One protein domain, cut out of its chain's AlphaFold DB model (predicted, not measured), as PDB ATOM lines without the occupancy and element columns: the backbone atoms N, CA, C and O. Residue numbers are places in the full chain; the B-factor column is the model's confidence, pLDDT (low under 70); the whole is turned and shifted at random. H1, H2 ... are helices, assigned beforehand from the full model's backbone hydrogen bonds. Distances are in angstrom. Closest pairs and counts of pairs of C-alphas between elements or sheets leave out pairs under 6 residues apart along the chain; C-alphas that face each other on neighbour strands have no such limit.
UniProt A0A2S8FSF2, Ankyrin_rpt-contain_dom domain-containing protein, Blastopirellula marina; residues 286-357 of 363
ATOM      1  N   GLU A 286     266.665 297.057 172.908       96.25
ATOM      2  CA  GLU A 286     266.142 296.283 174.035       96.25
ATOM      3  C   GLU A 286     264.826 295.584 173.676       96.25
ATOM      4  O   GLU A 286     264.648 294.403 173.961       96.25
ATOM      5  N   LEU A 287     263.913 296.294 173.012       95.44
ATOM      6  CA  LEU A 287     262.641 295.724 172.577       95.44
ATOM      7  C   LEU A 287     262.832 294.712 171.431       95.44
ATOM      8  O   LEU A 287     262.160 293.683 171.396       95.44
ATOM      9  N   ALA A 288     263.787 294.960 170.532       95.75
ATOM     10  CA  ALA A 288     264.156 294.034 169.466       95.75
ATOM     11  C   ALA A 288     264.709 292.710 170.018       95.75
ATOM     12  O   ALA A 288     264.376 291.647 169.492       95.75
ATOM     13  N   GLU A 289     265.497 292.753 171.100       96.81
ATOM     14  CA  GLU A 289     265.951 291.548 171.804       96.81
ATOM     15  C   GLU A 289     264.781 290.750 172.378       96.81
ATOM     16  O   GLU A 289     264.700 289.547 172.137       96.81
ATOM     17  N   VAL A 290     263.829 291.411 173.048       96.81
ATOM     18  CA  VAL A 290     262.622 290.748 173.574       96.81
ATOM     19  C   VAL A 290     261.848 290.045 172.458       96.81
ATOM     20  O   VAL A 290     261.480 288.878 172.589       96.81
ATOM     21  N   TYR A 291     261.637 290.725 171.332       95.00
ATOM     22  CA  TYR A 291     260.958 290.147 170.172       95.00
ATOM     23  C   TYR A 291     261.732 288.975 169.559       95.00
ATOM     24  O   TYR A 291     261.130 287.960 169.203       95.00
ATOM     25  N   ARG A 292     263.063 289.067 169.475       95.06
ATOM     26  CA  ARG A 292     263.918 287.975 168.986       95.06
ATOM     27  C   ARG A 292     263.832 286.750 169.891       95.06
ATOM     28  O   ARG A 292     263.682 285.639 169.387       95.06
ATOM     29  N   GLU A 293     263.920 286.940 171.205       95.56
ATOM     30  CA  GLU A 293     263.814 285.862 172.196       95.56
ATOM     31  C   GLU A 293     262.431 285.204 172.185       95.56
ATOM     32  O   GLU A 293     262.327 283.990 172.355       95.56
ATOM     33  N   ALA A 294     261.386 285.978 171.893       94.50
ATOM     34  CA  ALA A 294     260.030 285.472 171.720       94.50
ATOM     35  C   ALA A 294     259.783 284.782 170.361       94.50
ATOM     36  O   ALA A 294     258.692 284.270 170.121       94.50
ATOM     37  N   GLY A 295     260.783 284.728 169.472       93.06
ATOM     38  CA  GLY A 295     260.710 284.002 168.203       93.06
ATOM     39  C   GLY A 295     260.153 284.805 167.025       93.06
ATOM     40  O   GLY A 295     259.739 284.215 166.027       93.06
ATOM     41  N   VAL A 296     260.144 286.139 167.096       93.12
ATOM     42  CA  VAL A 296     259.765 286.986 165.955       93.12
ATOM     43  C   VAL A 296     260.786 286.814 164.816       93.12
ATOM     44  O   VAL A 296     261.991 286.957 165.044       93.12
ATOM     45  N   PRO A 297     260.352 286.512 163.576       92.38
ATOM     46  CA  PRO A 297     261.251 286.284 162.453       92.38
ATOM     47  C   PRO A 297     262.031 287.551 162.097       92.38
ATOM     48  O   PRO A 297     261.463 288.564 161.685       92.38
ATOM     49  N   LEU A 298     263.357 287.450 162.191       92.38
ATOM     50  CA  LEU A 298     264.297 288.542 161.924       92.38
ATOM     51  C   LEU A 298     264.266 289.026 160.467       92.38
ATOM     52  O   LEU A 298     264.515 290.194 160.193       92.38
ATOM     53  N   ASN A 299     263.960 288.108 159.548       94.12
ATOM     54  CA  ASN A 299     264.032 288.293 158.097       94.12
ATOM     55  C   ASN A 299     262.657 288.145 157.422       94.12
ATOM     56  O   ASN A 299     262.591 287.806 156.244       94.12
ATOM     57  N   ALA A 300     261.558 288.328 158.166       91.94
ATOM     58  CA  ALA A 300     260.227 288.341 157.560       91.94
ATOM     59  C   ALA A 300     260.114 289.490 156.557       91.94
ATOM     60  O   ALA A 300     260.569 290.589 156.845       91.94
ATOM     61  N   VAL A 301     259.492 289.242 155.410       91.31
ATOM     62  CA  VAL A 301     259.199 290.285 154.425       91.31
ATOM     63  C   VAL A 301     257.789 290.822 154.653       91.31
ATOM     64  O   VAL A 301     256.864 290.044 154.889       91.31
ATOM     65  N   ASN A 302     257.631 292.145 154.647       89.88
ATOM     66  CA  ASN A 302     256.321 292.796 154.695       89.88
ATOM     67  C   ASN A 302     255.658 292.848 153.298       89.88
ATOM     68  O   ASN A 302     256.227 292.376 152.315       89.88
ATOM     69  N   GLU A 303     254.471 293.458 153.199       88.81
ATOM     70  CA  GLU A 303     253.741 293.632 151.922       88.81
ATOM     71  C   GLU A 303     254.523 294.430 150.859       88.81
ATOM     72  O   GLU A 303     254.253 294.303 149.669       88.81
ATOM     73  N   GLU A 304     255.515 295.223 151.265       88.69
ATOM     74  CA  GLU A 304     256.381 296.002 150.370       88.69
ATOM     75  C   GLU A 304     257.646 295.231 149.947       88.69
ATOM     76  O   GLU A 304     258.547 295.799 149.333       88.69
ATOM     77  N   GLY A 305     257.755 293.947 150.311       91.50
ATOM     78  CA  GLY A 305     258.921 293.113 150.013       91.50
ATOM     79  C   GLY A 305     260.178 293.494 150.800       91.50
ATOM     80  O   GLY A 305     261.274 293.071 150.441       91.50
ATOM     81  N   ARG A 306     260.043 294.288 151.869       93.38
ATOM     82  CA  ARG A 306     261.154 294.739 152.716       93.38
ATOM     83  C   ARG A 306     261.293 293.862 153.948       93.38
ATOM     84  O   ARG A 306     260.290 293.461 154.533       93.38
ATOM     85  N   THR A 307     262.527 293.625 154.382       95.81
ATOM     86  CA  THR A 307     262.809 293.059 155.707       95.81
ATOM     87  C   THR A 307     262.812 294.152 156.791       95.81
ATOM     88  O   THR A 307     262.863 295.354 156.482       95.81
ATOM     89  N   PRO A 308     262.825 293.791 158.091       95.12
ATOM     90  CA  PRO A 308     263.040 294.754 159.166       95.12
ATOM     91  C   PRO A 308     264.345 295.539 159.008       95.12
ATOM     92  O   PRO A 308     264.377 296.743 159.266       95.12
ATOM     93  N   LEU A 309     265.408 294.881 158.526       96.62
ATOM     94  CA  LEU A 309     266.688 295.532 158.264       96.62
ATOM     95  C   LEU A 309     266.578 296.555 157.124       96.62
ATOM     96  O   LEU A 309     267.113 297.653 157.260       96.62
ATOM     97  N   ASP A 310     265.854 296.246 156.043       95.94
ATOM     98  CA  ASP A 310     265.609 297.207 154.954       95.94
ATOM     99  C   ASP A 310     264.879 298.456 155.458       95.94
ATOM    100  O   ASP A 310     265.226 299.586 155.106       95.94
ATOM    101  N   THR A 311     263.890 298.258 156.330       93.81
ATOM    102  CA  THR A 311     263.118 299.356 156.918       93.81
ATOM    103  C   THR A 311     264.001 300.215 157.831       93.81
ATOM    104  O   THR A 311     264.025 301.437 157.683       93.81
ATOM    105  N   ALA A 312     264.812 299.595 158.697       95.44
ATOM    106  CA  ALA A 312     265.746 300.303 159.575       95.44
ATOM    107  C   ALA A 312     266.812 301.100 158.797       95.44
ATOM    108  O   ALA A 312     267.108 302.243 159.153       95.44
ATOM    109  N   LEU A 313     267.359 300.530 157.714       96.38
ATOM    110  CA  LEU A 313     268.305 301.214 156.824       96.38
ATOM    111  C   LEU A 313     267.656 302.419 156.135       96.38
ATOM    112  O   LEU A 313     268.212 303.515 156.175       96.38
ATOM    113  N   THR A 314     266.450 302.246 155.586       94.44
ATOM    114  CA  THR A 314     265.701 303.325 154.919       94.44
ATOM    115  C   THR A 314     265.410 304.486 155.878       94.44
ATOM    116  O   THR A 314     265.597 305.659 155.535       94.44
ATOM    117  N   SER A 315     264.991 304.185 157.113       93.38
ATOM    118  CA  SER A 315     264.773 305.203 158.148       93.38
ATOM    119  C   SER A 315     266.073 305.908 158.546       93.38
ATOM    120  O   SER A 315     266.083 307.129 158.702       93.38
ATOM    121  N   LEU A 316     267.181 305.169 158.674       94.25
ATOM    122  CA  LEU A 316     268.494 305.729 159.003       94.25
ATOM    123  C   LEU A 316     269.000 306.684 157.913       94.25
ATOM    124  O   LEU A 316     269.507 307.763 158.222       94.25
ATOM    125  N   GLU A 317     268.859 306.305 156.644       94.56
ATOM    126  CA  GLU A 317     269.223 307.145 155.500       94.56
ATOM    127  C   GLU A 317     268.390 308.429 155.460       94.56
ATOM    128  O   GLU A 317     268.942 309.521 155.304       94.56
ATOM    129  N   SER A 318     267.081 308.306 155.690       91.56
ATOM    130  CA  SER A 318     266.156 309.442 155.738       91.56
ATOM    131  C   SER A 318     266.514 310.430 156.853       91.56
ATOM    132  O   SER A 318     266.572 311.639 156.619       91.56
ATOM    133  N   GLU A 319     266.824 309.940 158.057       91.62
ATOM    134  CA  GLU A 319     267.225 310.789 159.188       91.62
ATOM    135  C   GLU A 319     268.592 311.452 158.970       91.62
ATOM    136  O   GLU A 319     268.756 312.632 159.281       91.62
ATOM    137  N   ARG A 320     269.561 310.752 158.364       92.06
ATOM    138  CA  ARG A 320     270.863 311.340 157.985       92.06
ATOM    139  C   ARG A 320     270.708 312.447 156.947       92.06
ATOM    140  O   ARG A 320     271.304 313.517 157.092       92.06
ATOM    141  N   ALA A 321     269.884 312.220 155.923       89.31
ATOM    142  CA  ALA A 321     269.565 313.240 154.931       89.31
ATOM    143  C   ALA A 321     268.894 314.450 155.594       89.31
ATOM    144  O   ALA A 321     269.262 315.597 155.328       89.31
ATOM    145  N   PHE A 322     267.961 314.218 156.518       86.19
ATOM    146  CA  PHE A 322     267.310 315.288 157.266       86.19
ATOM    147  C   PHE A 322     268.287 316.078 158.153       86.19
ATOM    148  O   PHE A 322     268.244 317.314 158.173       86.19
ATOM    149  N   GLU A 323     269.210 315.405 158.849       87.19
ATOM    150  CA  GLU A 323     270.245 316.054 159.663       87.19
ATOM    151  C   GLU A 323     271.117 316.991 158.824       87.19
ATOM    152  O   GLU A 323     271.373 318.127 159.241       87.19
ATOM    153  N   GLN A 324     271.512 316.550 157.625       82.75
ATOM    154  CA  GLN A 324     272.331 317.330 156.699       82.75
ATOM    155  C   GLN A 324     271.659 318.654 156.300       82.75
ATOM    156  O   GLN A 324     272.343 319.675 156.198       82.75
ATOM    157  N   HIS A 325     270.334 318.657 156.126       83.12
ATOM    158  CA  HIS A 325     269.583 319.821 155.647       83.12
ATOM    159  C   HIS A 325     269.059 320.724 156.776       83.12
ATOM    160  O   HIS A 325     269.086 321.949 156.652       83.12
ATOM    161  N   ALA A 326     268.576 320.154 157.886       73.75
ATOM    162  CA  ALA A 326     267.773 320.893 158.864       73.75
ATOM    163  C   ALA A 326     268.410 321.030 160.258       73.75
ATOM    164  O   ALA A 326     268.044 321.965 160.974       73.75
ATOM    165  N   ARG A 327     269.377 320.179 160.653       73.69
ATOM    166  CA  ARG A 327     270.008 320.133 162.000       73.69
ATOM    167  C   ARG A 327     269.057 320.557 163.134       73.69
ATOM    168  O   ARG A 327     269.187 321.663 163.679       73.69
ATOM    169  N   ARG A 328     268.072 319.702 163.438       77.62
ATOM    170  CA  ARG A 328     267.128 319.865 164.560       77.62
ATOM    171  C   ARG A 328     267.596 319.075 165.783       77.62
ATOM    172  O   ARG A 328     268.231 318.031 165.632       77.62
ATOM    173  N   GLN A 329     267.238 319.545 166.978       73.38
ATOM    174  CA  GLN A 329     267.438 318.790 168.221       73.38
ATOM    175  C   GLN A 329     266.780 317.401 168.125       73.38
ATOM    176  O   GLN A 329     265.736 317.253 167.485       73.38
ATOM    177  N   GLY A 330     267.408 316.376 168.705       80.06
ATOM    178  CA  GLY A 330     266.910 314.998 168.676       80.06
ATOM    179  C   GLY A 330     267.322 314.182 167.445       80.06
ATOM    180  O   GLY A 330     267.161 312.968 167.445       80.06
ATOM    181  N   THR A 331     267.816 314.819 166.375       85.81
ATOM    182  CA  THR A 331     268.130 314.113 165.113       85.81
ATOM    183  C   THR A 331     269.335 313.197 165.268       85.81
ATOM    184  O   THR A 331     269.296 312.053 164.826       85.81
ATOM    185  N   LYS A 332     270.370 313.665 165.971       88.06
ATOM    186  CA  LYS A 332     271.550 312.855 166.259       88.06
ATOM    187  C   LYS A 332     271.189 311.641 167.114       88.06
ATOM    188  O   LYS A 332     271.568 310.530 166.774       88.06
ATOM    189  N   GLU A 333     270.377 311.824 168.155       90.00
ATOM    190  CA  GLU A 333     269.923 310.723 169.006       90.00
ATOM    191  C   GLU A 333     269.087 309.693 168.228       90.00
ATOM    192  O   GLU A 333     269.218 308.492 168.468       90.00
ATOM    193  N   ARG A 334     268.245 310.127 167.276       90.81
ATOM    194  CA  ARG A 334     267.506 309.212 166.385       90.81
ATOM    195  C   ARG A 334     268.445 308.441 165.458       90.81
ATOM    196  O   ARG A 334     268.286 307.230 165.330       90.81
ATOM    197  N   ILE A 335     269.437 309.108 164.867       92.94
ATOM    198  CA  ILE A 335     270.456 308.469 164.017       92.94
ATOM    199  C   ILE A 335     271.279 307.458 164.812       92.94
ATOM    200  O   ILE A 335     271.514 306.358 164.315       92.94
ATOM    201  N   ASP A 336     271.687 307.797 166.034       94.12
ATOM    202  CA  ASP A 336     272.454 306.906 166.907       94.12
ATOM    203  C   ASP A 336     271.623 305.662 167.273       94.12
ATOM    204  O   ASP A 336     272.116 304.539 167.170       94.12
ATOM    205  N   ARG A 337     270.333 305.833 167.602       93.88
ATOM    206  CA  ARG A 337     269.404 304.716 167.867       93.88
ATOM    207  C   ARG A 337     269.198 303.821 166.648       93.88
ATOM    208  O   ARG A 337     269.285 302.603 166.770       93.88
ATOM    209  N   LEU A 338     268.940 304.409 165.480       95.44
ATOM    210  CA  LEU A 338     268.745 303.657 164.239       95.44
ATOM    211  C   LEU A 338     270.030 302.945 163.804       95.44
ATOM    212  O   LEU A 338     269.971 301.799 163.373       95.44
ATOM    213  N   SER A 339     271.192 303.582 163.970       96.75
ATOM    214  CA  SER A 339     272.491 302.955 163.689       96.75
ATOM    215  C   SER A 339     272.723 301.755 164.608       96.75
ATOM    216  O   SER A 339     273.063 300.679 164.123       96.75
ATOM    217  N   ALA A 340     272.448 301.895 165.910       97.50
ATOM    218  CA  ALA A 340     272.544 300.790 166.860       97.50
ATOM    219  C   ALA A 340     271.585 299.636 166.520       97.50
ATOM    220  O   ALA A 340     271.966 298.472 166.624       97.50
ATOM    221  N   LEU A 341     270.361 299.942 166.076       97.19
ATOM    222  CA  LEU A 341     269.396 298.933 165.637       97.19
ATOM    223  C   LEU A 341     269.862 298.205 164.363       97.19
ATOM    224  O   LEU A 341     269.751 296.983 164.276       97.19
ATOM    225  N   VAL A 342     270.423 298.925 163.389       97.69
ATOM    226  CA  VAL A 342     271.005 298.330 162.172       97.69
ATOM    227  C   VAL A 342     272.170 297.402 162.524       97.69
ATOM    228  O   VAL A 342     272.205 296.259 162.059       97.69
ATOM    229  N   ASP A 343     273.091 297.852 163.375       97.75
ATOM    230  CA  ASP A 343     274.216 297.037 163.847       97.75
ATOM    231  C   ASP A 343     273.725 295.795 164.600       97.75
ATOM    232  O   ASP A 343     274.253 294.694 164.421       97.75
ATOM    233  N   TRP A 344     272.668 295.951 165.399       98.00
ATOM    234  CA  TRP A 344     272.018 294.853 166.099       98.00
ATOM    235  C   TRP A 344     271.444 293.806 165.138       98.00
ATOM    236  O   TRP A 344     271.721 292.616 165.312       98.00
ATOM    237  N   PHE A 345     270.709 294.224 164.100       97.69
ATOM    238  CA  PHE A 345     270.196 293.313 163.075       97.69
ATOM    239  C   PHE A 345     271.344 292.555 162.409       97.69
ATOM    240  O   PHE A 345     271.318 291.326 162.347       97.69
ATOM    241  N   ARG A 346     272.391 293.267 161.969       96.81
ATOM    242  CA  ARG A 346     273.569 292.666 161.322       96.81
ATOM    243  C   ARG A 346     274.251 291.635 162.220       96.81
ATOM    244  O   ARG A 346     274.557 290.533 161.767       96.81
ATOM    245  N   LYS A 347     274.435 291.956 163.503       97.19
ATOM    246  CA  LYS A 347     275.040 291.061 164.500       97.19
ATOM    247  C   LYS A 347     274.253 289.760 164.684       97.19
ATOM    248  O   LYS A 347     274.861 288.715 164.900       97.19
ATOM    249  N   HIS A 348     272.925 289.812 164.587       96.19
ATOM    250  CA  HIS A 348     272.046 288.663 164.820       96.19
ATOM    251  C   HIS A 348     271.624 287.923 163.539       96.19
ATOM    252  O   HIS A 348     270.761 287.049 163.595       96.19
ATOM    253  N   GLY A 349     272.250 288.216 162.393       94.88
ATOM    254  CA  GLY A 349     271.978 287.527 161.124       94.88
ATOM    255  C   GLY A 349     270.794 288.095 160.334       94.88
ATOM    256  O   GLY A 349     270.222 287.398 159.491       94.88
ATOM    257  N   GLY A 350     270.427 289.346 160.609       94.69
ATOM    258  CA  GLY A 350     269.470 290.118 159.830       94.69
ATOM    259  C   GLY A 350     270.019 290.376 158.433       94.69
ATOM    260  O   GLY A 350     271.191 290.733 158.275       94.69
ATOM    261  N   LYS A 351     269.177 290.168 157.426       95.69
ATOM    262  CA  LYS A 351     269.510 290.303 156.010       95.69
ATOM    263  C   LYS A 351     268.543 291.257 155.327       95.69
ATOM    264  O   LYS A 351     267.378 291.352 155.713       95.69
ATOM    265  N   THR A 352     269.029 291.960 154.315       95.44
ATOM    266  CA  THR A 352     268.171 292.724 153.401       95.44
ATOM    267  C   THR A 352     267.410 291.772 152.478       95.44
ATOM    268  O   THR A 352     267.842 290.637 152.260       95.44
ATOM    269  N   ALA A 353     266.299 292.215 151.892       91.38
ATOM    270  CA  ALA A 353     265.565 291.420 150.906       91.38
ATOM    271  C   ALA A 353     266.458 291.013 149.717       91.38
ATOM    272  O   ALA A 353     266.422 289.867 149.263       91.38
ATOM    273  N   GLY A 354     267.348 291.914 149.280       89.00
ATOM    274  CA  GLY A 354     268.335 291.632 148.234       89.00
ATOM    275  C   GLY A 354     269.354 290.551 148.624       89.00
ATOM    276  O   GLY A 354     269.717 289.715 147.803       89.00
ATOM    277  N   GLU A 355     269.779 290.505 149.891       90.12
ATOM    278  CA  GLU A 355     270.686 289.469 150.417       90.12
ATOM    279  C   GLU A 355     270.009 288.097 150.587       90.12
ATOM    280  O   GLU A 355     270.694 287.074 150.677       90.12
ATOM    281  N   LEU A 356     268.675 288.060 150.650       86.00
ATOM    282  CA  LEU A 356     267.881 286.830 150.722       86.00
ATOM    283  C   LEU A 356     267.614 286.204 149.344       86.00
ATOM    284  O   LEU A 356     267.108 285.086 149.286       86.00
ATOM    285  N   GLY A 357     268.000 286.874 148.251       68.75
ATOM    286  CA  GLY A 357     267.841 286.363 146.888       68.75
ATOM    287  C   GLY A 357     266.440 286.550 146.302       68.75
ATOM    288  O   GLY A 357     266.058 285.785 145.422       68.75
TER     289      GLY A 357
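What this domain is: This is residues 286 to 357 of the 363 residues of the protein "Ankyrin_rpt-contain_dom domain-containing protein" of Blastopirellula marina (UniProt A0A2S8FSF2). Two long helices, H2 and H3, fold back on each other as a helical hairpin, and a short helix, H1, lies near H3 towards the hairpin's open end. The long link from H1 to H2 passes across that open end, where residues 348 to 357 also lie; residues 324 to 330, around the hairpin's turn, stick out at the other end. The printed part has 72 residues, with three named helices in the order H1, H2, H3 and no named strand; its class is all helix. It is only just compact, close to loose, with a radius of gyration of the C-alphas of 13.3 A and spans of 37 by 26 by 20 A.

Where its parts are: H1 is residues 286 to 293, 10.8 A from first to last C-alpha, and begins with C-alpha 286 at (266.142, 296.283, 174.035). H2 is residues 308 to 326, 26.6 A long, with C-alpha 308 at (263.040, 294.754, 159.166). H3 is residues 331 to 347, 24.1 A long, and ends with C-alpha 347 at (275.040, 291.061, 164.500).

How they stand to each other: H2 and H3 form a hairpin and touch, the closest C-alphas being those of Leu 316 and Leu 338, 5.6 A apart. They run opposite ways at a shallow tilt of 25 degrees. H1 and H3 are near each other, with 7 pairs of C-alphas within 10 A. H1 and H2 are apart. In H1, H2 and H3 every O i to N i+4 pair is within hydrogen-bond range.

The domain as a whole: The C-alphas farthest apart, those of Ala 294 and His 325, are 39.1 A apart. The printed part has no cut. The link from H1 to H2, 14 residues, is long; that from H2 to H3, 4 residues, is tight. The mean pLDDT of the printed part is 91.7, and residue 357 is under 70.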